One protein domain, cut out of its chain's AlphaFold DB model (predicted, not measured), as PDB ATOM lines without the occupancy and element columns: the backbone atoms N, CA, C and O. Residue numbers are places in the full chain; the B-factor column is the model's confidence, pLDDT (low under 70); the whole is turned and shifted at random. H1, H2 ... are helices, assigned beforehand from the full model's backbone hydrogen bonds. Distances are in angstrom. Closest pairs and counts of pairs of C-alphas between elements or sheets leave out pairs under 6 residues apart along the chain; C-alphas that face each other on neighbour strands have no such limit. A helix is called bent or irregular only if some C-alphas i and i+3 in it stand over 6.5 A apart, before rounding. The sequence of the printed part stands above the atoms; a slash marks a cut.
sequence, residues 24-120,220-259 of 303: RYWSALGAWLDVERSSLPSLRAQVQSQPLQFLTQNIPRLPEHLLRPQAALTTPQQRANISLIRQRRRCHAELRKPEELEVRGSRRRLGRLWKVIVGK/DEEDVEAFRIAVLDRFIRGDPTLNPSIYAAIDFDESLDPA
ATOM      1  N   ARG A  24     415.877 260.221 215.034       95.75
ATOM      2  CA  ARG A  24     416.081 261.226 213.978       95.75
ATOM      3  C   ARG A  24     416.921 262.405 214.458       95.75
ATOM      4  O   ARG A  24     417.794 262.859 213.721       95.75
ATOM      5  N   TYR A  25     416.694 262.858 215.691       96.06
ATOM      6  CA  TYR A  25     417.470 263.930 216.306       96.06
ATOM      7  C   TYR A  25     418.942 263.533 216.425       96.06
ATOM      8  O   TYR A  25     419.821 264.262 215.971       96.06
ATOM      9  N   TRP A  26     419.219 262.344 216.964       96.62
ATOM     10  CA  TRP A  26     420.591 261.869 217.154       96.62
ATOM     11  C   TRP A  26     421.329 261.653 215.835       96.62
ATOM     12  O   TRP A  26     422.511 261.984 215.735       96.62
ATOM     13  N   SER A  27     420.639 261.149 214.809       97.25
ATOM     14  CA  SER A  27     421.221 261.022 213.475       97.25
ATOM     15  C   SER A  27     421.544 262.384 212.856       97.25
ATOM     16  O   SER A  27     422.586 262.507 212.214       97.25
ATOM     17  N   ALA A  28     420.676 263.388 213.019       97.94
ATOM     18  CA  ALA A  28     420.911 264.739 212.508       97.94
ATOM     19  C   ALA A  28     422.061 265.431 213.255       97.94
ATOM     20  O   ALA A  28     422.951 265.997 212.624       97.94
ATOM     21  N   LEU A  29     422.087 265.311 214.585       97.56
ATOM     22  CA  LEU A  29     423.146 265.862 215.426       97.56
ATOM     23  C   LEU A  29     424.513 265.260 215.087       97.56
ATOM     24  O   LEU A  29     425.487 265.991 214.928       97.56
ATOM     25  N   GLY A  30     424.587 263.936 214.945       97.81
ATOM     26  CA  GLY A  30     425.828 263.267 214.568       97.81
ATOM     27  C   GLY A  30     426.292 263.617 213.159       97.81
ATOM     28  O   GLY A  30     427.482 263.817 212.959       97.81
ATOM     29  N   ALA A  31     425.365 263.752 212.203       98.12
ATOM     30  CA  ALA A  31     425.698 264.197 210.853       98.12
ATOM     31  C   ALA A  31     426.243 265.634 210.833       98.12
ATOM     32  O   ALA A  31     427.190 265.899 210.107       98.12
ATOM     33  N   TRP A  32     425.682 266.543 211.637       98.00
ATOM     34  CA  TRP A  32     426.166 267.924 211.728       98.00
ATOM     35  C   TRP A  32     427.552 268.030 212.377       98.00
ATOM     36  O   TRP A  32     428.357 268.875 212.003       98.00
ATOM     37  N   LEU A  33     427.832 267.179 213.365       97.12
ATOM     38  CA  LEU A  33     429.112 267.147 214.078       97.12
ATOM     39  C   LEU A  33     430.161 266.235 213.414       97.12
ATOM     40  O   LEU A  33     431.199 265.987 214.024       97.12
ATOM     41  N   ASP A  34     429.887 265.707 212.215       97.62
ATOM     42  CA  ASP A  34     430.730 264.732 211.507       97.62
ATOM     43  C   ASP A  34     431.120 263.505 212.364       97.62
ATOM     44  O   ASP A  34     432.213 262.945 212.261       97.62
ATOM     45  N   VAL A  35     430.210 263.054 213.235       97.69
ATOM     46  CA  VAL A  35     430.410 261.888 214.104       97.69
ATOM     47  C   VAL A  35     429.988 260.614 213.375       97.69
ATOM     48  O   VAL A  35     428.858 260.486 212.898       97.69
ATOM     49  N   GLU A  36     430.880 259.621 213.334       97.88
ATOM     50  CA  GLU A  36     430.572 258.309 212.760       97.88
ATOM     51  C   GLU A  36     429.357 257.656 213.438       97.88
ATOM     52  O   GLU A  36     429.192 257.709 214.659       97.88
ATOM     53  N   ARG A  37     428.526 256.953 212.654       97.06
ATOM     54  CA  ARG A  37     427.309 256.289 213.164       97.06
ATOM     55  C   ARG A  37     427.587 255.302 214.307       97.06
ATOM     56  O   ARG A  37     426.756 255.158 215.199       97.06
ATOM     57  N   SER A  38     428.749 254.652 214.289       97.44
ATOM     58  CA  SER A  38     429.249 253.751 215.340       97.44
ATOM     59  C   SER A  38     429.467 254.456 216.685       97.44
ATOM     60  O   SER A  38     429.339 253.825 217.731       97.44
ATOM     61  N   SER A  39     429.749 255.760 216.664       97.88
ATOM     62  CA  SER A  39     430.058 256.586 217.836       97.88
ATOM     63  C   SER A  39     428.840 257.327 218.405       97.88
ATOM     64  O   SER A  39     428.934 257.912 219.485       97.88
ATOM     65  N   LEU A  40     427.675 257.273 217.742       97.19
ATOM     66  CA  LEU A  40     426.439 257.922 218.212       97.19
ATOM     67  C   LEU A  40     426.003 257.510 219.628       97.19
ATOM     68  O   LEU A  40     425.594 258.397 220.379       97.19
ATOM     69  N   PRO A  41     426.095 256.232 220.055       97.38
ATOM     70  CA  PRO A  41     425.738 255.859 221.425       97.38
ATOM     71  C   PRO A  41     426.620 256.550 222.472       97.38
ATOM     72  O   PRO A  41     426.126 256.944 223.526       97.38
ATOM     73  N   SER A  42     427.907 256.743 222.163       97.62
ATOM     74  CA  SER A  42     428.849 257.462 223.029       97.62
ATOM     75  C   SER A  42     428.489 258.947 223.117       97.62
ATOM     76  O   SER A  42     428.376 259.490 224.214       97.62
ATOM     77  N   LEU A  43     428.197 259.580 221.971       97.31
ATOM     78  CA  LEU A  43     427.725 260.967 221.917       97.31
ATOM     79  C   LEU A  43     426.431 261.149 222.726       97.31
ATOM     80  O   LEU A  43     426.327 262.080 223.519       97.31
ATOM     81  N   ARG A  44     425.461 260.239 222.577       96.94
ATOM     82  CA  ARG A  44     424.212 260.251 223.352       96.94
ATOM     83  C   ARG A  44     424.489 260.170 224.853       96.94
ATOM     84  O   ARG A  44     423.968 260.991 225.604       96.94
ATOM     85  N   ALA A  45     425.327 259.226 225.281       96.50
ATOM     86  CA  ALA A  45     425.702 259.072 226.684       96.50
ATOM     87  C   ALA A  45     426.396 260.329 227.237       96.50
ATOM     88  O   ALA A  45     426.112 260.749 228.360       96.50
ATOM     89  N   GLN A  46     427.255 260.975 226.445       97.00
ATOM     90  CA  GLN A  46     427.902 262.234 226.816       97.00
ATOM     91  C   GLN A  46     426.884 263.371 226.973       97.00
ATOM     92  O   GLN A  46     426.887 264.056 227.991       97.00
ATOM     93  N   VAL A  47     425.987 263.551 226.000       96.69
ATOM     94  CA  VAL A  47     424.950 264.595 226.030       96.69
ATOM     95  C   VAL A  47     424.015 264.415 227.229       96.69
ATOM     96  O   VAL A  47     423.673 265.391 227.889       96.69
ATOM     97  N   GLN A  48     423.635 263.178 227.549       95.69
ATOM     98  CA  GLN A  48     422.759 262.882 228.685       95.69
ATOM     99  C   GLN A  48     423.458 263.047 230.040       95.69
ATOM    100  O   GLN A  48     422.843 263.533 230.984       95.69
ATOM    101  N   SER A  49     424.729 262.655 230.154       97.12
ATOM    102  CA  SER A  49     425.470 262.744 231.421       97.12
ATOM    103  C   SER A  49     426.018 264.144 231.709       97.12
ATOM    104  O   SER A  49     426.155 264.516 232.873       97.12
ATOM    105  N   GLN A  50     426.342 264.925 230.674       97.56
ATOM    106  CA  GLN A  50     426.991 266.235 230.792       97.56
ATOM    107  C   GLN A  50     426.402 267.265 229.806       97.56
ATOM    108  O   GLN A  50     427.137 267.849 228.997       97.56
ATOM    109  N   PRO A  51     425.088 267.559 229.876       97.12
ATOM    110  CA  PRO A  51     424.416 268.402 228.886       97.12
ATOM    111  C   PRO A  51     424.977 269.831 228.843       97.12
ATOM    112  O   PRO A  51     425.146 270.404 227.771       97.12
ATOM    113  N   LEU A  52     425.352 270.404 229.993       97.62
ATOM    114  CA  LEU A  52     425.912 271.761 230.053       97.62
ATOM    115  C   LEU A  52     427.298 271.869 229.422       97.62
ATOM    116  O   LEU A  52     427.594 272.860 228.754       97.62
ATOM    117  N   GLN A  53     428.146 270.858 229.613       98.19
ATOM    118  CA  GLN A  53     429.472 270.837 229.002       98.19
ATOM    119  C   GLN A  53     429.355 270.690 227.485       98.19
ATOM    120  O   GLN A  53     430.034 271.405 226.747       98.19
ATOM    121  N   PHE A  54     428.445 269.826 227.029       97.94
ATOM    122  CA  PHE A  54     428.126 269.687 225.614       97.94
ATOM    123  C   PHE A  54     427.628 271.007 225.009       97.94
ATOM    124  O   PHE A  54     428.173 271.458 224.003       97.94
ATOM    125  N   LEU A  55     426.650 271.663 225.645       97.75
ATOM    126  CA  LEU A  55     426.118 272.951 225.197       97.75
ATOM    127  C   LEU A  55     427.206 274.028 225.137       97.75
ATOM    128  O   LEU A  55     427.359 274.688 224.116       97.75
ATOM    129  N   THR A  56     428.023 274.165 226.182       97.62
ATOM    130  CA  THR A  56     429.098 275.174 226.230       97.62
ATOM    131  C   THR A  56     430.064 275.055 225.045       97.62
ATOM    132  O   THR A  56     430.533 276.064 224.527       97.62
ATOM    133  N   GLN A  57     430.347 273.829 224.598       97.69
ATOM    134  CA  GLN A  57     431.254 273.567 223.478       97.69
ATOM    135  C   GLN A  57     430.590 273.740 222.105       97.69
ATOM    136  O   GLN A  57     431.268 274.102 221.144       97.69
ATOM    137  N   ASN A  58     429.286 273.464 222.002       97.38
ATOM    138  CA  ASN A  58     428.612 273.283 220.716       97.38
ATOM    139  C   ASN A  58     427.558 274.349 220.382       97.38
ATOM    140  O   ASN A  58     427.187 274.441 219.217       97.38
ATOM    141  N   ILE A  59     427.118 275.190 221.328       96.31
ATOM    142  CA  ILE A  59     426.191 276.305 221.045       96.31
ATOM    143  C   ILE A  59     426.630 277.167 219.850       96.31
ATOM    144  O   ILE A  59     425.793 277.386 218.985       96.31
ATOM    145  N   PRO A  60     427.893 277.628 219.726       95.12
ATOM    146  CA  PRO A  60     428.272 278.497 218.606       95.12
ATOM    147  C   PRO A  60     428.405 277.762 217.262       95.12
ATOM    148  O   PRO A  60     428.723 278.386 216.257       95.12
ATOM    149  N   ARG A  61     428.259 276.431 217.236       95.31
ATOM    150  CA  ARG A  61     428.462 275.596 216.039       95.31
ATOM    151  C   ARG A  61     427.193 274.908 215.562       95.31
ATOM    152  O   ARG A  61     427.151 274.464 214.418       95.31
ATOM    153  N   LEU A  62     426.220 274.725 216.449       96.31
ATOM    154  CA  LEU A  62     424.988 274.008 216.163       96.31
ATOM    155  C   LEU A  62     423.882 274.987 215.774       96.31
ATOM    156  O   LEU A  62     423.758 276.023 216.418       96.31
ATOM    157  N   PRO A  63     423.039 274.621 214.797       96.56
ATOM    158  CA  PRO A  63     421.895 275.419 214.425       96.56
ATOM    159  C   PRO A  63     420.804 275.337 215.503       96.56
ATOM    160  O   PRO A  63     420.644 274.308 216.174       96.56
ATOM    161  N   GLU A  64     419.987 276.382 215.606       95.69
ATOM    162  CA  GLU A  64     418.950 276.557 216.627       95.69
ATOM    163  C   GLU A  64     418.050 275.320 216.781       95.69
ATOM    164  O   GLU A  64     417.794 274.843 217.890       95.69
ATOM    165  N   HIS A  65     417.590 274.747 215.668       95.50
ATOM    166  CA  HIS A  65     416.675 273.605 215.679       95.50
ATOM    167  C   HIS A  65     417.293 272.322 216.269       95.50
ATOM    168  O   HIS A  65     416.553 271.468 216.759       95.50
ATOM    169  N   LEU A  66     418.626 272.180 216.267       96.88
ATOM    170  CA  LEU A  66     419.331 271.077 216.937       96.88
ATOM    171  C   LEU A  66     419.634 271.380 218.410       96.88
ATOM    172  O   LEU A  66     419.828 270.452 219.203       96.88
ATOM    173  N   LEU A  67     419.647 272.657 218.791       96.44
ATOM    174  CA  LEU A  67     419.852 273.099 220.165       96.44
ATOM    175  C   LEU A  67     418.559 273.081 220.988       96.44
ATOM    176  O   LEU A  67     418.584 272.630 222.129       96.44
ATOM    177  N   ARG A  68     417.413 273.481 220.422       95.81
ATOM    178  CA  ARG A  68     416.128 273.548 221.150       95.81
ATOM    179  C   ARG A  68     415.760 272.263 221.913       95.81
ATOM    180  O   ARG A  68     415.380 272.381 223.077       95.81
ATOM    181  N   PRO A  69     415.919 271.040 221.365       95.69
ATOM    182  CA  PRO A  69     415.609 269.819 222.114       95.69
ATOM    183  C   PRO A  69     416.487 269.611 223.361       95.69
ATOM    184  O   PRO A  69     416.062 268.953 224.308       95.69
ATOM    185  N   GLN A  70     417.678 270.218 223.417       94.81
ATOM    186  CA  GLN A  70     418.550 270.194 224.600       94.81
ATOM    187  C   GLN A  70     417.985 271.010 225.773       94.81
ATOM    188  O   GLN A  70     418.390 270.802 226.920       94.81
ATOM    189  N   ALA A  71     417.019 271.906 225.524       96.12
ATOM    190  CA  ALA A  71     416.324 272.624 226.589       96.12
ATOM    191  C   ALA A  71     415.593 271.671 227.542       96.12
ATOM    192  O   ALA A  71     415.469 271.982 228.719       96.12
ATOM    193  N   ALA A  72     415.145 270.509 227.052       95.25
ATOM    194  CA  ALA A  72     414.464 269.507 227.868       95.25
ATOM    195  C   ALA A  72     415.400 268.806 228.870       95.25
ATOM    196  O   ALA A  72     414.931 268.224 229.843       95.25
ATOM    197  N   LEU A  73     416.719 268.858 228.644       95.69
ATOM    198  CA  LEU A  73     417.729 268.211 229.488       95.69
ATOM    199  C   LEU A  73     418.344 269.155 230.531       95.69
ATOM    200  O   LEU A  73     419.172 268.726 231.332       95.69
ATOM    201  N   THR A  74     418.000 270.446 230.506       97.00
ATOM    202  CA  THR A  74     418.628 271.470 231.353       97.00
ATOM    203  C   THR A  74     417.613 272.490 231.845       97.00
ATOM    204  O   THR A  74     416.673 272.839 231.137       97.00
ATOM    205  N   THR A  75     417.823 273.048 233.035       97.81
ATOM    206  CA  THR A  75     416.990 274.164 233.503       97.81
ATOM    207  C   THR A  75     417.482 275.501 232.930       97.81
ATOM    208  O   THR A  75     418.670 275.645 232.612       97.81
ATOM    209  N   PRO A  76     416.614 276.528 232.835       98.38
ATOM    210  CA  PRO A  76     417.040 277.878 232.465       98.38
ATOM    211  C   PRO A  76     418.181 278.424 233.334       98.38
ATOM    212  O   PRO A  76     419.037 279.150 232.823       98.38
ATOM    213  N   GLN A  77     418.223 278.049 234.615       98.31
ATOM    214  CA  GLN A  77     419.256 278.470 235.569       98.31
ATOM    215  C   GLN A  77     420.598 277.810 235.273       98.31
ATOM    216  O   GLN A  77     421.632 278.468 235.224       98.31
ATOM    217  N   GLN A  78     420.579 276.502 235.011       98.00
ATOM    218  CA  GLN A  78     421.771 275.755 234.631       98.00
ATOM    219  C   GLN A  78     422.395 276.317 233.347       98.00
ATOM    220  O   GLN A  78     423.611 276.502 233.276       98.00
ATOM    221  N   ARG A  79     421.559 276.647 232.353       98.25
ATOM    222  CA  ARG A  79     421.995 277.262 231.092       98.25
ATOM    223  C   ARG A  79     422.536 278.681 231.259       98.25
ATOM    224  O   ARG A  79     423.439 279.066 230.522       98.25
ATOM    225  N   ALA A  80     422.078 279.431 232.262       98.19
ATOM    226  CA  ALA A  80     422.603 280.762 232.572       98.19
ATOM    227  C   ALA A  80     424.083 280.765 233.006       98.19
ATOM    228  O   ALA A  80     424.712 281.822 233.064       98.19
ATOM    229  N   ASN A  81     424.676 279.602 233.293       97.75
ATOM    230  CA  ASN A  81     426.119 279.497 233.517       97.75
ATOM    231  C   ASN A  81     426.935 279.709 232.232       97.75
ATOM    232  O   ASN A  81     428.124 280.016 232.300       97.75
ATOM    233  N   ILE A  82     426.303 279.584 231.062       97.81
ATOM    234  CA  ILE A  82     426.933 279.801 229.764       97.81
ATOM    235  C   ILE A  82     426.861 281.295 229.433       97.81
ATOM    236  O   ILE A  82     425.780 281.859 229.262       97.81
ATOM    237  N   SER A  83     428.019 281.951 229.320       97.38
ATOM    238  CA  SER A  83     428.092 283.402 229.093       97.38
ATOM    239  C   SER A  83     427.356 283.860 227.834       97.38
ATOM    240  O   SER A  83     426.671 284.878 227.885       97.38
ATOM    241  N   LEU A  84     427.436 283.087 226.745       96.75
ATOM    242  CA  LEU A  84     426.731 283.389 225.498       96.75
ATOM    243  C   LEU A  84     425.205 283.401 225.688       96.75
ATOM    244  O   LEU A  84     424.534 284.303 225.206       96.75
ATOM    245  N   ILE A  85     424.661 282.468 226.476       97.88
ATOM    246  CA  ILE A  85     423.226 282.430 226.785       97.88
ATOM    247  C   ILE A  85     422.803 283.665 227.586       97.88
ATOM    248  O   ILE A  85     421.804 284.300 227.259       97.88
ATOM    249  N   ARG A  86     423.576 284.057 228.610       98.06
ATOM    250  CA  ARG A  86     423.289 285.293 229.365       98.06
ATOM    251  C   ARG A  86     423.297 286.523 228.470       98.06
ATOM    252  O   ARG A  86     422.469 287.411 228.652       98.06
ATOM    253  N   GLN A  87     424.227 286.569 227.521       97.12
ATOM    254  CA  GLN A  87     424.308 287.653 226.557       97.12
ATOM    255  C   GLN A  87     423.077 287.693 225.650       97.12
ATOM    256  O   GLN A  87     422.451 288.745 225.571       97.12
ATOM    257  N   ARG A  88     422.665 286.559 225.066       97.38
ATOM    258  CA  ARG A  88     421.430 286.467 224.264       97.38
ATOM    259  C   ARG A  88     420.204 286.933 225.049       97.38
ATOM    260  O   ARG A  88     419.440 287.757 224.559       97.38
ATOM    261  N   ARG A  89     420.052 286.492 226.305       97.94
ATOM    262  CA  ARG A  89     418.960 286.942 227.191       97.94
ATOM    263  C   ARG A  89     418.976 288.448 227.428       97.94
ATOM    264  O   ARG A  89     417.921 289.074 227.389       97.94
ATOM    265  N   ARG A  90     420.155 289.034 227.656       97.69
ATOM    266  CA  ARG A  90     420.300 290.486 227.810       97.69
ATOM    267  C   ARG A  90     419.893 291.221 226.531       97.69
ATOM    268  O   ARG A  90     419.045 292.102 226.604       97.69
ATOM    269  N   CYS A  91     420.409 290.801 225.374       96.88
ATOM    270  CA  CYS A  91     420.037 291.382 224.082       96.88
ATOM    271  C   CYS A  91     418.527 291.268 223.825       96.88
ATOM    272  O   CYS A  91     417.906 292.235 223.398       96.88
ATOM    273  N   HIS A  92     417.907 290.130 224.147       97.06
ATOM    274  CA  HIS A  92     416.458 289.970 224.044       97.06
ATOM    275  C   HIS A  92     415.694 290.971 224.920       97.06
ATOM    276  O   HIS A  92     414.750 291.603 224.447       97.06
ATOM    277  N   ALA A  93     416.092 291.118 226.186       97.06
ATOM    278  CA  ALA A  93     415.445 292.038 227.116       97.06
ATOM    279  C   ALA A  93     415.553 293.500 226.647       97.06
ATOM    280  O   ALA A  93     414.565 294.229 226.686       97.06
ATOM    281  N   GLU A  94     416.722 293.902 226.145       94.81
ATOM    282  CA  GLU A  94     416.975 295.255 225.637       94.81
ATOM    283  C   GLU A  94     416.219 295.544 224.331       94.81
ATOM    284  O   GLU A  94     415.630 296.617 224.182       94.81
ATOM    285  N   LEU A  95     416.212 294.590 223.392       95.19
ATOM    286  CA  LEU A  95     415.629 294.767 222.059       95.19
ATOM    287  C   LEU A  95     414.106 294.632 222.048       95.19
ATOM    288  O   LEU A  95     413.436 295.394 221.354       95.19
ATOM    289  N   ARG A  96     413.556 293.644 222.766       94.94
ATOM    290  CA  ARG A  96     412.123 293.317 222.695       94.94
ATOM    291  C   ARG A  96     411.302 293.882 223.844       94.94
ATOM    292  O   ARG A  96     410.099 294.005 223.667       94.94
ATOM    293  N   LYS A  97     411.927 294.223 224.981       92.88
ATOM    294  CA  LYS A  97     411.249 294.704 226.202       92.88
ATOM    295  C   LYS A  97     409.999 293.868 226.539       92.88
ATOM    296  O   LYS A  97     408.891 294.389 226.495       92.88
ATOM    297  N   PRO A  98     410.173 292.560 226.797       94.06
ATOM    298  CA  PRO A  98     409.054 291.644 227.002       94.06
ATOM    299  C   PRO A  98     408.192 292.046 228.210       94.06
ATOM    300  O   PRO A  98     408.728 292.501 229.226       94.06
ATOM    301  N   GLU A  99     406.878 291.829 228.108       93.69
ATOM    302  CA  GLU A  99     405.882 292.179 229.138       93.69
ATOM    303  C   GLU A  99     406.199 291.511 230.486       93.69
ATOM    304  O   GLU A  99     406.008 292.079 231.561       93.69
ATOM    305  N   GLU A 100     406.797 290.318 230.450       92.12
ATOM    306  CA  GLU A 100     407.202 289.573 231.637       92.12
ATOM    307  C   GLU A 100     408.257 290.303 232.487       92.12
ATOM    308  O   GLU A 100     408.411 289.980 233.671       92.12
ATOM    309  N   LEU A 101     408.979 291.268 231.905       95.19
ATOM    310  CA  LEU A 101     409.965 292.117 232.583       95.19
ATOM    311  C   LEU A 101     409.431 293.507 232.928       95.19
ATOM    312  O   LEU A 101     410.131 294.277 233.588       95.19
ATOM    313  N   GLU A 102     408.199 293.836 232.542       96.56
ATOM    314  CA  GLU A 102     407.581 295.088 232.955       96.56
ATOM    315  C   GLU A 102     407.379 295.126 234.469       96.56
ATOM    316  O   GLU A 102     407.158 294.102 235.125       96.56
ATOM    317  N   VAL A 103     407.432 296.332 235.041       95.50
ATOM    318  CA  VAL A 103     407.322 296.536 236.494       95.50
ATOM    319  C   VAL A 103     405.996 295.994 237.019       95.50
ATOM    320  O   VAL A 103     405.993 295.304 238.035       95.50
ATOM    321  N   ARG A 104     404.882 296.245 236.315       94.94
ATOM    322  CA  ARG A 104     403.541 295.799 236.729       94.94
ATOM    323  C   ARG A 104     403.457 294.272 236.797       94.94
ATOM    324  O   ARG A 104     403.107 293.723 237.842       94.94
ATOM    325  N   GLY A 105     403.837 293.585 235.718       93.88
ATOM    326  CA  GLY A 105     403.841 292.120 235.663       93.88
ATOM    327  C   GLY A 105     404.826 291.499 236.656       93.88
ATOM    328  O   GLY A 105     404.489 290.567 237.390       93.88
ATOM    329  N   SER A 106     406.028 292.068 236.751       95.88
ATOM    330  CA  SER A 106     407.070 291.590 237.659       95.88
ATOM    331  C   SER A 106     406.725 291.820 239.123       95.88
ATOM    332  O   SER A 106     407.064 290.982 239.948       95.88
ATOM    333  N   ARG A 107     406.018 292.899 239.476       95.38
ATOM    334  CA  ARG A 107     405.558 293.155 240.849       95.38
ATOM    335  C   ARG A 107     404.567 292.093 241.315       95.38
ATOM    336  O   ARG A 107     404.704 291.617 242.438       95.38
ATOM    337  N   ARG A 108     403.619 291.687 240.459       93.75
ATOM    338  CA  ARG A 108     402.675 290.596 240.765       93.75
ATOM    339  C   ARG A 108     403.415 289.278 240.995       93.75
ATOM    340  O   ARG A 108     403.253 288.645 242.032       93.75
ATOM    341  N   ARG A 109     404.309 288.913 240.071       95.44
ATOM    342  CA  ARG A 109     405.072 287.655 240.128       95.44
ATOM    343  C   ARG A 109     406.112 287.619 241.254       95.44
ATOM    344  O   ARG A 109     406.333 286.588 241.880       95.44
ATOM    345  N   LEU A 110     406.782 288.740 241.501       95.88
ATOM    346  CA  LEU A 110     407.927 288.870 242.403       95.88
ATOM    347  C   LEU A 110     407.617 289.831 243.558       95.88
ATOM    348  O   LEU A 110     408.475 290.608 243.980       95.88
ATOM    349  N   GLY A 111     406.408 289.748 244.122       94.50
ATOM    350  CA  GLY A 111     405.955 290.650 245.188       94.50
ATOM    351  C   GLY A 111     406.862 290.660 246.423       94.50
ATOM    352  O   GLY A 111     407.069 291.705 247.035       94.50
ATOM    353  N   ARG A 112     407.490 289.523 246.764       94.19
ATOM    354  CA  ARG A 112     408.498 289.463 247.842       94.19
ATOM    355  C   ARG A 112     409.742 290.296 247.517       94.19
ATOM    356  O   ARG A 112     410.244 290.988 248.393       94.19
ATOM    357  N   LEU A 113     410.223 290.255 246.273       94.06
ATOM    358  CA  LEU A 113     411.377 291.047 245.837       94.06
ATOM    359  C   LEU A 113     411.050 292.543 245.860       94.06
ATOM    360  O   LEU A 113     411.853 293.328 246.352       94.06
ATOM    361  N   TRP A 114     409.848 292.915 245.410       94.31
ATOM    362  CA  TRP A 114     409.348 294.287 245.497       94.31
ATOM    363  C   TRP A 114     409.343 294.793 246.943       94.31
ATOM    364  O   TRP A 114     409.939 295.823 247.233       94.31
ATOM    365  N   LYS A 115     408.763 294.028 247.880       92.00
ATOM    366  CA  LYS A 115     408.752 294.372 249.315       92.00
ATOM    367  C   LYS A 115     410.161 294.508 249.907       92.00
ATOM    368  O   LYS A 115     410.371 295.333 250.781       92.00
ATOM    369  N   VAL A 116     411.133 293.721 249.446       91.88
ATOM    370  CA  VAL A 116     412.518 293.799 249.945       91.88
ATOM    371  C   VAL A 116     413.278 295.005 249.391       91.88
ATOM    372  O   VAL A 116     414.156 295.519 250.079       91.88
ATOM    373  N   ILE A 117     412.996 295.427 248.159       90.56
ATOM    374  CA  ILE A 117     413.682 296.562 247.526       90.56
ATOM    375  C   ILE A 117     412.991 297.866 247.925       90.56
ATOM    376  O   ILE A 117     413.609 298.693 248.578       90.56
ATOM    377  N   VAL A 118     411.696 297.974 247.634       88.31
ATOM    378  CA  VAL A 118     410.882 299.179 247.849       88.31
ATOM    379  C   VAL A 118     410.367 299.268 249.289       88.31
ATOM    380  O   VAL A 118     410.309 300.332 249.893       88.31
ATOM    381  N   GLY A 119     410.008 298.131 249.895       74.56
ATOM    382  CA  GLY A 119     409.392 298.115 251.228       74.56
ATOM    383  C   GLY A 119     410.350 298.411 252.391       74.56
ATOM    384  O   GLY A 119     409.886 298.676 253.501       74.56
ATOM    385  N   LYS A 120     411.672 298.432 252.157       63.44
ATOM    386  CA  LYS A 120     412.672 298.839 253.166       63.44
ATOM    387  C   LYS A 120     412.512 300.284 253.642       63.44
ATOM    388  O   LYS A 120     412.962 300.582 254.742       63.44
ATOM    389  N   ASP A 220     409.808 306.133 245.431       89.50
ATOM    390  CA  ASP A 220     410.975 306.766 244.832       89.50
ATOM    391  C   ASP A 220     411.287 306.117 243.470       89.50
ATOM    392  O   ASP A 220     411.344 304.889 243.336       89.50
ATOM    393  N   GLU A 221     411.499 306.933 242.432       91.31
ATOM    394  CA  GLU A 221     411.826 306.445 241.081       91.31
ATOM    395  C   GLU A 221     413.105 305.584 241.090       91.31
ATOM    396  O   GLU A 221     413.215 304.604 240.348       91.31
ATOM    397  N   GLU A 222     414.027 305.892 242.006       91.94
ATOM    398  CA  GLU A 222     415.248 305.127 242.264       91.94
ATOM    399  C   GLU A 222     414.955 303.687 242.718       91.94
ATOM    400  O   GLU A 222     415.587 302.745 242.229       91.94
ATOM    401  N   ASP A 223     413.956 303.484 243.580       91.94
ATOM    402  CA  ASP A 223     413.561 302.159 244.068       91.94
ATOM    403  C   ASP A 223     412.904 301.326 242.957       91.94
ATOM    404  O   ASP A 223     413.128 300.112 242.846       91.94
ATOM    405  N   VAL A 224     412.126 301.978 242.086       93.25
ATOM    406  CA  VAL A 224     411.543 301.333 240.899       93.25
ATOM    407  C   VAL A 224     412.639 300.879 239.939       93.25
ATOM    408  O   VAL A 224     412.574 299.763 239.411       93.25
ATOM    409  N   GLU A 225     413.659 301.707 239.715       95.00
ATOM    410  CA  GLU A 225     414.778 301.356 238.843       95.00
ATOM    411  C   GLU A 225     415.643 300.245 239.454       95.00
ATOM    412  O   GLU A 225     415.980 299.273 238.772       95.00
ATOM    413  N   ALA A 226     415.904 300.290 240.764       95.06
ATOM    414  CA  ALA A 226     416.566 299.202 241.481       95.06
ATOM    415  C   ALA A 226     415.798 297.874 241.340       95.06
ATOM    416  O   ALA A 226     416.400 296.817 241.114       95.06
ATOM    417  N   PHE A 227     414.463 297.918 241.402       96.19
ATOM    418  CA  PHE A 227     413.620 296.752 241.156       96.19
ATOM    419  C   PHE A 227     413.739 296.246 239.713       96.19
ATOM    420  O   PHE A 227     413.926 295.044 239.514       96.19
ATOM    421  N   ARG A 228     413.702 297.128 238.704       96.62
ATOM    422  CA  ARG A 228     413.893 296.749 237.289       96.62
ATOM    423  C   ARG A 228     415.234 296.060 237.057       96.62
ATOM    424  O   ARG A 228     415.274 295.010 236.416       96.62
ATOM    425  N   ILE A 229     416.314 296.599 237.623       96.75
ATOM    426  CA  ILE A 229     417.655 296.006 237.534       96.75
ATOM    427  C   ILE A 229     417.662 294.604 238.159       96.75
ATOM    428  O   ILE A 229     418.185 293.660 237.559       96.75
ATOM    429  N   ALA A 230     417.044 294.431 239.332       97.44
ATOM    430  CA  ALA A 230     416.963 293.136 240.004       97.44
ATOM    431  C   ALA A 230     416.124 292.109 239.219       97.44
ATOM    432  O   ALA A 230     416.503 290.937 239.129       97.44
ATOM    433  N   VAL A 231     415.009 292.539 238.621       97.81
ATOM    434  CA  VAL A 231     414.173 291.715 237.733       97.81
ATOM    435  C   VAL A 231     414.970 291.271 236.509       97.81
ATOM    436  O   VAL A 231     414.976 290.082 236.180       97.81
ATOM    437  N   LEU A 232     415.689 292.195 235.866       97.81
ATOM    438  CA  LEU A 232     416.521 291.899 234.704       97.81
ATOM    439  C   LEU A 232     417.650 290.914 235.046       97.81
ATOM    440  O   LEU A 232     417.859 289.948 234.309       97.81
ATOM    441  N   ASP A 233     418.355 291.104 236.167       98.00
ATOM    442  CA  ASP A 233     419.406 290.172 236.603       98.00
ATOM    443  C   ASP A 233     418.834 288.773 236.872       98.00
ATOM    444  O   ASP A 233     419.381 287.767 236.407       98.00
ATOM    445  N   ARG A 234     417.680 288.692 237.548       97.88
ATOM    446  CA  ARG A 234     416.987 287.421 237.795       97.88
ATOM    447  C   ARG A 234     416.578 286.740 236.489       97.88
ATOM    448  O   ARG A 234     416.800 285.539 236.338       97.88
ATOM    449  N   PHE A 235     416.058 287.500 235.526       98.19
ATOM    450  CA  PHE A 235     415.720 286.992 234.201       98.19
ATOM    451  C   PHE A 235     416.945 286.427 233.475       98.19
ATOM    452  O   PHE A 235     416.901 285.291 232.999       98.19
ATOM    453  N   ILE A 236     418.057 287.167 233.445       98.25
ATOM    454  CA  ILE A 236     419.315 286.723 232.824       98.25
ATOM    455  C   ILE A 236     419.811 285.425 233.482       98.25
ATOM    456  O   ILE A 236     420.237 284.501 232.780       98.25
ATOM    457  N   ARG A 237     419.693 285.305 234.810       98.25
ATOM    458  CA  ARG A 237     420.060 284.100 235.577       98.25
ATOM    459  C   ARG A 237     419.089 282.927 235.428       98.25
ATOM    460  O   ARG A 237     419.425 281.832 235.864       98.25
ATOM    461  N   GLY A 238     417.946 283.111 234.770       97.62
ATOM    462  CA  GLY A 238     416.913 282.091 234.607       97.62
ATOM    463  C   GLY A 238     415.950 282.093 235.788       97.62
ATOM    464  O   GLY A 238     416.124 281.338 236.740       97.62
ATOM    465  N   ASP A 239     414.931 282.939 235.730       97.75
ATOM    466  CA  ASP A 239     413.891 283.021 236.746       97.75
ATOM    467  C   ASP A 239     413.016 281.754 236.699       97.75
ATOM    468  O   ASP A 239     412.377 281.505 235.675       97.75
ATOM    469  N   PRO A 240     412.958 280.938 237.770       96.25
ATOM    470  CA  PRO A 240     412.132 279.728 237.784       96.25
ATOM    471  C   PRO A 240     410.629 280.020 237.752       96.25
ATOM    472  O   PRO A 240     409.848 279.106 237.525       96.25
ATOM    473  N   THR A 241     410.223 281.269 238.002       96.12
ATOM    474  CA  THR A 241     408.809 281.675 237.988       96.12
ATOM    475  C   THR A 241     408.269 281.933 236.580       96.12
ATOM    476  O   THR A 241     407.066 282.101 236.411       96.12
ATOM    477  N   LEU A 242     409.138 281.975 235.565       96.56
ATOM    478  CA  LEU A 242     408.756 282.152 234.166       96.56
ATOM    479  C   LEU A 242     408.717 280.811 233.432       96.56
ATOM    480  O   LEU A 242     409.430 279.868 233.779       96.56
ATOM    481  N   ASN A 243     407.913 280.742 232.368       96.25
ATOM    482  CA  ASN A 243     407.783 279.528 231.571       96.25
ATOM    483  C   ASN A 243     409.145 279.133 230.950       96.25
ATOM    484  O   ASN A 243     409.736 279.926 230.207       96.25
ATOM    485  N   PRO A 244     409.650 277.904 231.184       96.31
ATOM    486  CA  PRO A 244     410.918 277.443 230.619       96.31
ATOM    487  C   PRO A 244     410.992 277.488 229.086       96.31
ATOM    488  O   PRO A 244     412.094 277.562 228.534       96.31
ATOM    489  N   SER A 245     409.849 277.446 228.392       95.56
ATOM    490  CA  SER A 245     409.780 277.518 226.928       95.56
ATOM    491  C   SER A 245     410.241 278.872 226.378       95.56
ATOM    492  O   SER A 245     410.917 278.902 225.350       95.56
ATOM    493  N   ILE A 246     409.968 279.969 227.098       96.44
ATOM    494  CA  ILE A 246     410.420 281.324 226.746       96.44
ATOM    495  C   ILE A 246     411.949 281.348 226.721       96.44
ATOM    496  O   ILE A 246     412.564 281.773 225.745       96.44
ATOM    497  N   TYR A 247     412.579 280.787 227.756       97.81
ATOM    498  CA  TYR A 247     414.032 280.657 227.803       97.81
ATOM    499  C   TYR A 247     414.579 279.770 226.693       97.81
ATOM    500  O   TYR A 247     415.591 280.112 226.099       97.81
ATOM    501  N   ALA A 248     413.937 278.642 226.389       96.62
ATOM    502  CA  ALA A 248     414.393 277.764 225.314       96.62
ATOM    503  C   ALA A 248     414.395 278.465 223.944       96.62
ATOM    504  O   ALA A 248     415.306 278.235 223.154       96.62
ATOM    505  N   ALA A 249     413.411 279.328 223.677       96.69
ATOM    506  CA  ALA A 249     413.374 280.122 222.453       96.69
ATOM    507  C   ALA A 249     414.511 281.154 222.411       96.69
ATOM    508  O   ALA A 249     415.192 281.269 221.402       96.69
ATOM    509  N   ILE A 250     414.760 281.861 223.517       97.50
ATOM    510  CA  ILE A 250     415.753 282.947 223.580       97.50
ATOM    511  C   ILE A 250     417.191 282.418 223.627       97.50
ATOM    512  O   ILE A 250     418.080 282.952 222.970       97.50
ATOM    513  N   ASP A 251     417.437 281.365 224.407       98.06
ATOM    514  CA  ASP A 251     418.779 280.819 224.647       98.06
ATOM    515  C   ASP A 251     419.431 280.312 223.357       98.06
ATOM    516  O   ASP A 251     420.660 280.297 223.244       98.06
ATOM    517  N   PHE A 252     418.614 279.894 222.390       97.44
ATOM    518  CA  PHE A 252     419.050 279.293 221.136       97.44
ATOM    519  C   PHE A 252     418.775 280.159 219.901       97.44
ATOM    520  O   PHE A 252     419.126 279.730 218.808       97.44
ATOM    521  N   ASP A 253     418.240 281.372 220.073       96.69
ATOM    522  CA  ASP A 253     418.052 282.341 218.989       96.69
ATOM    523  C   ASP A 253     419.412 282.922 218.558       96.69
ATOM    524  O   ASP A 253     420.026 283.733 219.256       96.69
ATOM    525  N   GLU A 254     419.904 282.470 217.403       94.44
ATOM    526  CA  GLU A 254     421.178 282.902 216.814       94.44
ATOM    527  C   GLU A 254     421.173 284.379 216.399       94.44
ATOM    528  O   GLU A 254     422.229 285.008 216.368       94.44
ATOM    529  N   SER A 255     420.000 284.974 216.139       94.38
ATOM    530  CA  SER A 255     419.904 286.392 215.759       94.38
ATOM    531  C   SER A 255     420.279 287.347 216.898       94.38
ATOM    532  O   SER A 255     420.536 288.528 216.669       94.38
ATOM    533  N   LEU A 256     420.339 286.833 218.128       94.69
ATOM    534  CA  LEU A 256     420.753 287.571 219.319       94.69
ATOM    535  C   LEU A 256     422.265 287.474 219.583       94.69
ATOM    536  O   LEU A 256     422.738 287.986 220.600       94.69
ATOM    537  N   ASP A 257     423.032 286.814 218.706       93.38
ATOM    538  CA  ASP A 257     424.482 286.735 218.852       93.38
ATOM    539  C   ASP A 257     425.153 288.076 218.544       93.38
ATOM    540  O   ASP A 257     424.918 288.663 217.485       93.38
ATOM    541  N   PRO A 258     426.088 288.540 219.393       84.00
ATOM    542  CA  PRO A 258     426.758 289.828 219.201       84.00
ATOM    543  C   PRO A 258     427.610 289.886 217.929       84.00
ATOM    544  O   PRO A 258     427.886 290.969 217.422       84.00
ATOM    545  N   ALA A 259     428.063 288.731 217.427       80.88
ATOM    546  CA  ALA A 259     428.874 288.648 216.217       80.88
ATOM    547  C   ALA A 259     428.062 289.000 214.962       80.88
ATOM    548  O   ALA A 259     428.596 289.641 214.059       80.88
TER     549      ALA A 259
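Overview. This is residues 24 to 120 and 220 to 259 of the 303 residues of an uncharacterized protein of Pseudomicrostroma glucosiphilum (UniProt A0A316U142). The domain is a rod of mostly short, crossed helices, with the longest one, H9, running lengthwise in one half. H7 and H8 pack on the first part of H9 at one end, H6 packs on its last residues, H10 and H5 sit near the middle, and H3 and H4 lie between these and H1 and H2 at the other end. The printed part has 137 residues with ten named helices, H1 to H10 in order along the chain, and no named strand: the class is all helix. It is loose, with a radius of gyration of the C-alphas of 17.8 A, and spans 63 by 28 by 20 A.

Along the chain. H9, residues 221 to 237, is 24.4 A long from C-alpha 221 at (411.826, 306.445, 241.081) to C-alpha 237 at (420.060, 284.100, 235.577). H6, residues 83 to 96, measures 19.9 A, and H2, residues 37 to 49, measures 19.5 A. H2 is irregular: C-alphas 38 and 41 are 7.3 A apart. H4, residues 64 to 73, is 15.4 A long and is neither bent nor irregular, but only just: C-alphas 66 and 69 are 6.5 A apart. H1 covers residues 24 to 32, from C-alpha 24 at (416.081, 261.226, 213.978). The others are H3, 51 to 58; H5, 76 to 79; H7, 103 to 109; H8, 111 to 117; and H10, 244 to 251.

Arrangement. With residues 224 to 231 alone H9 touches H7, closest at the C-alphas of Val 103 and Arg 228, 6.6 A. With residues 223 to 227 alone it touches H8, closest at C-alphas 117 and 227, 6.4 A. With residues 232 to 237 alone it touches H6 at a steep tilt of 46 degrees, opposite ways, closest at C-alphas 86 and 236, 5.5 A. H6 touches H10, about perpendicular at 82 degrees, closest at C-alphas 85 and 251, 5.2 A. H10 only just touches H5, with 3 pairs of C-alphas within 8 A, closest at C-alphas 76 and 247, 6.2 A. H10 also only just touches H4, with 3 such pairs, closest at C-alphas 71 and 248, 5.6 A. H4 only just touches H1, again with 3 pairs, closest at C-alphas 29 and 66, 6.6 A. H1 touches H2, about perpendicular at 74 degrees, closest at C-alphas 30 and 40, 6.5 A. H3 is close to H4 but not clearly touching, closest at C-alphas 51 and 73, 6.7 A. In H1, H3 and H6 to H10 every O i to N i+4 pair is within hydrogen-bond range; H2 has 7 of 9, H4 has 1 of 6 beside 5 of 7 O i to N i+3 pairs, and H5 is too short for an i+4 pair.

Size, cuts and confidence. The two C-alphas farthest apart, of Ser 38 and Asp 220, are 63.4 A apart. Residues 121 to 219 are not printed, and C-alphas 120 and 220 are 11.6 A apart across this cut, in the link from H8 to H9. Of the links that are printed whole, none is long. The mean pLDDT of the printed part is 95.6, and residue 120 alone is under 70.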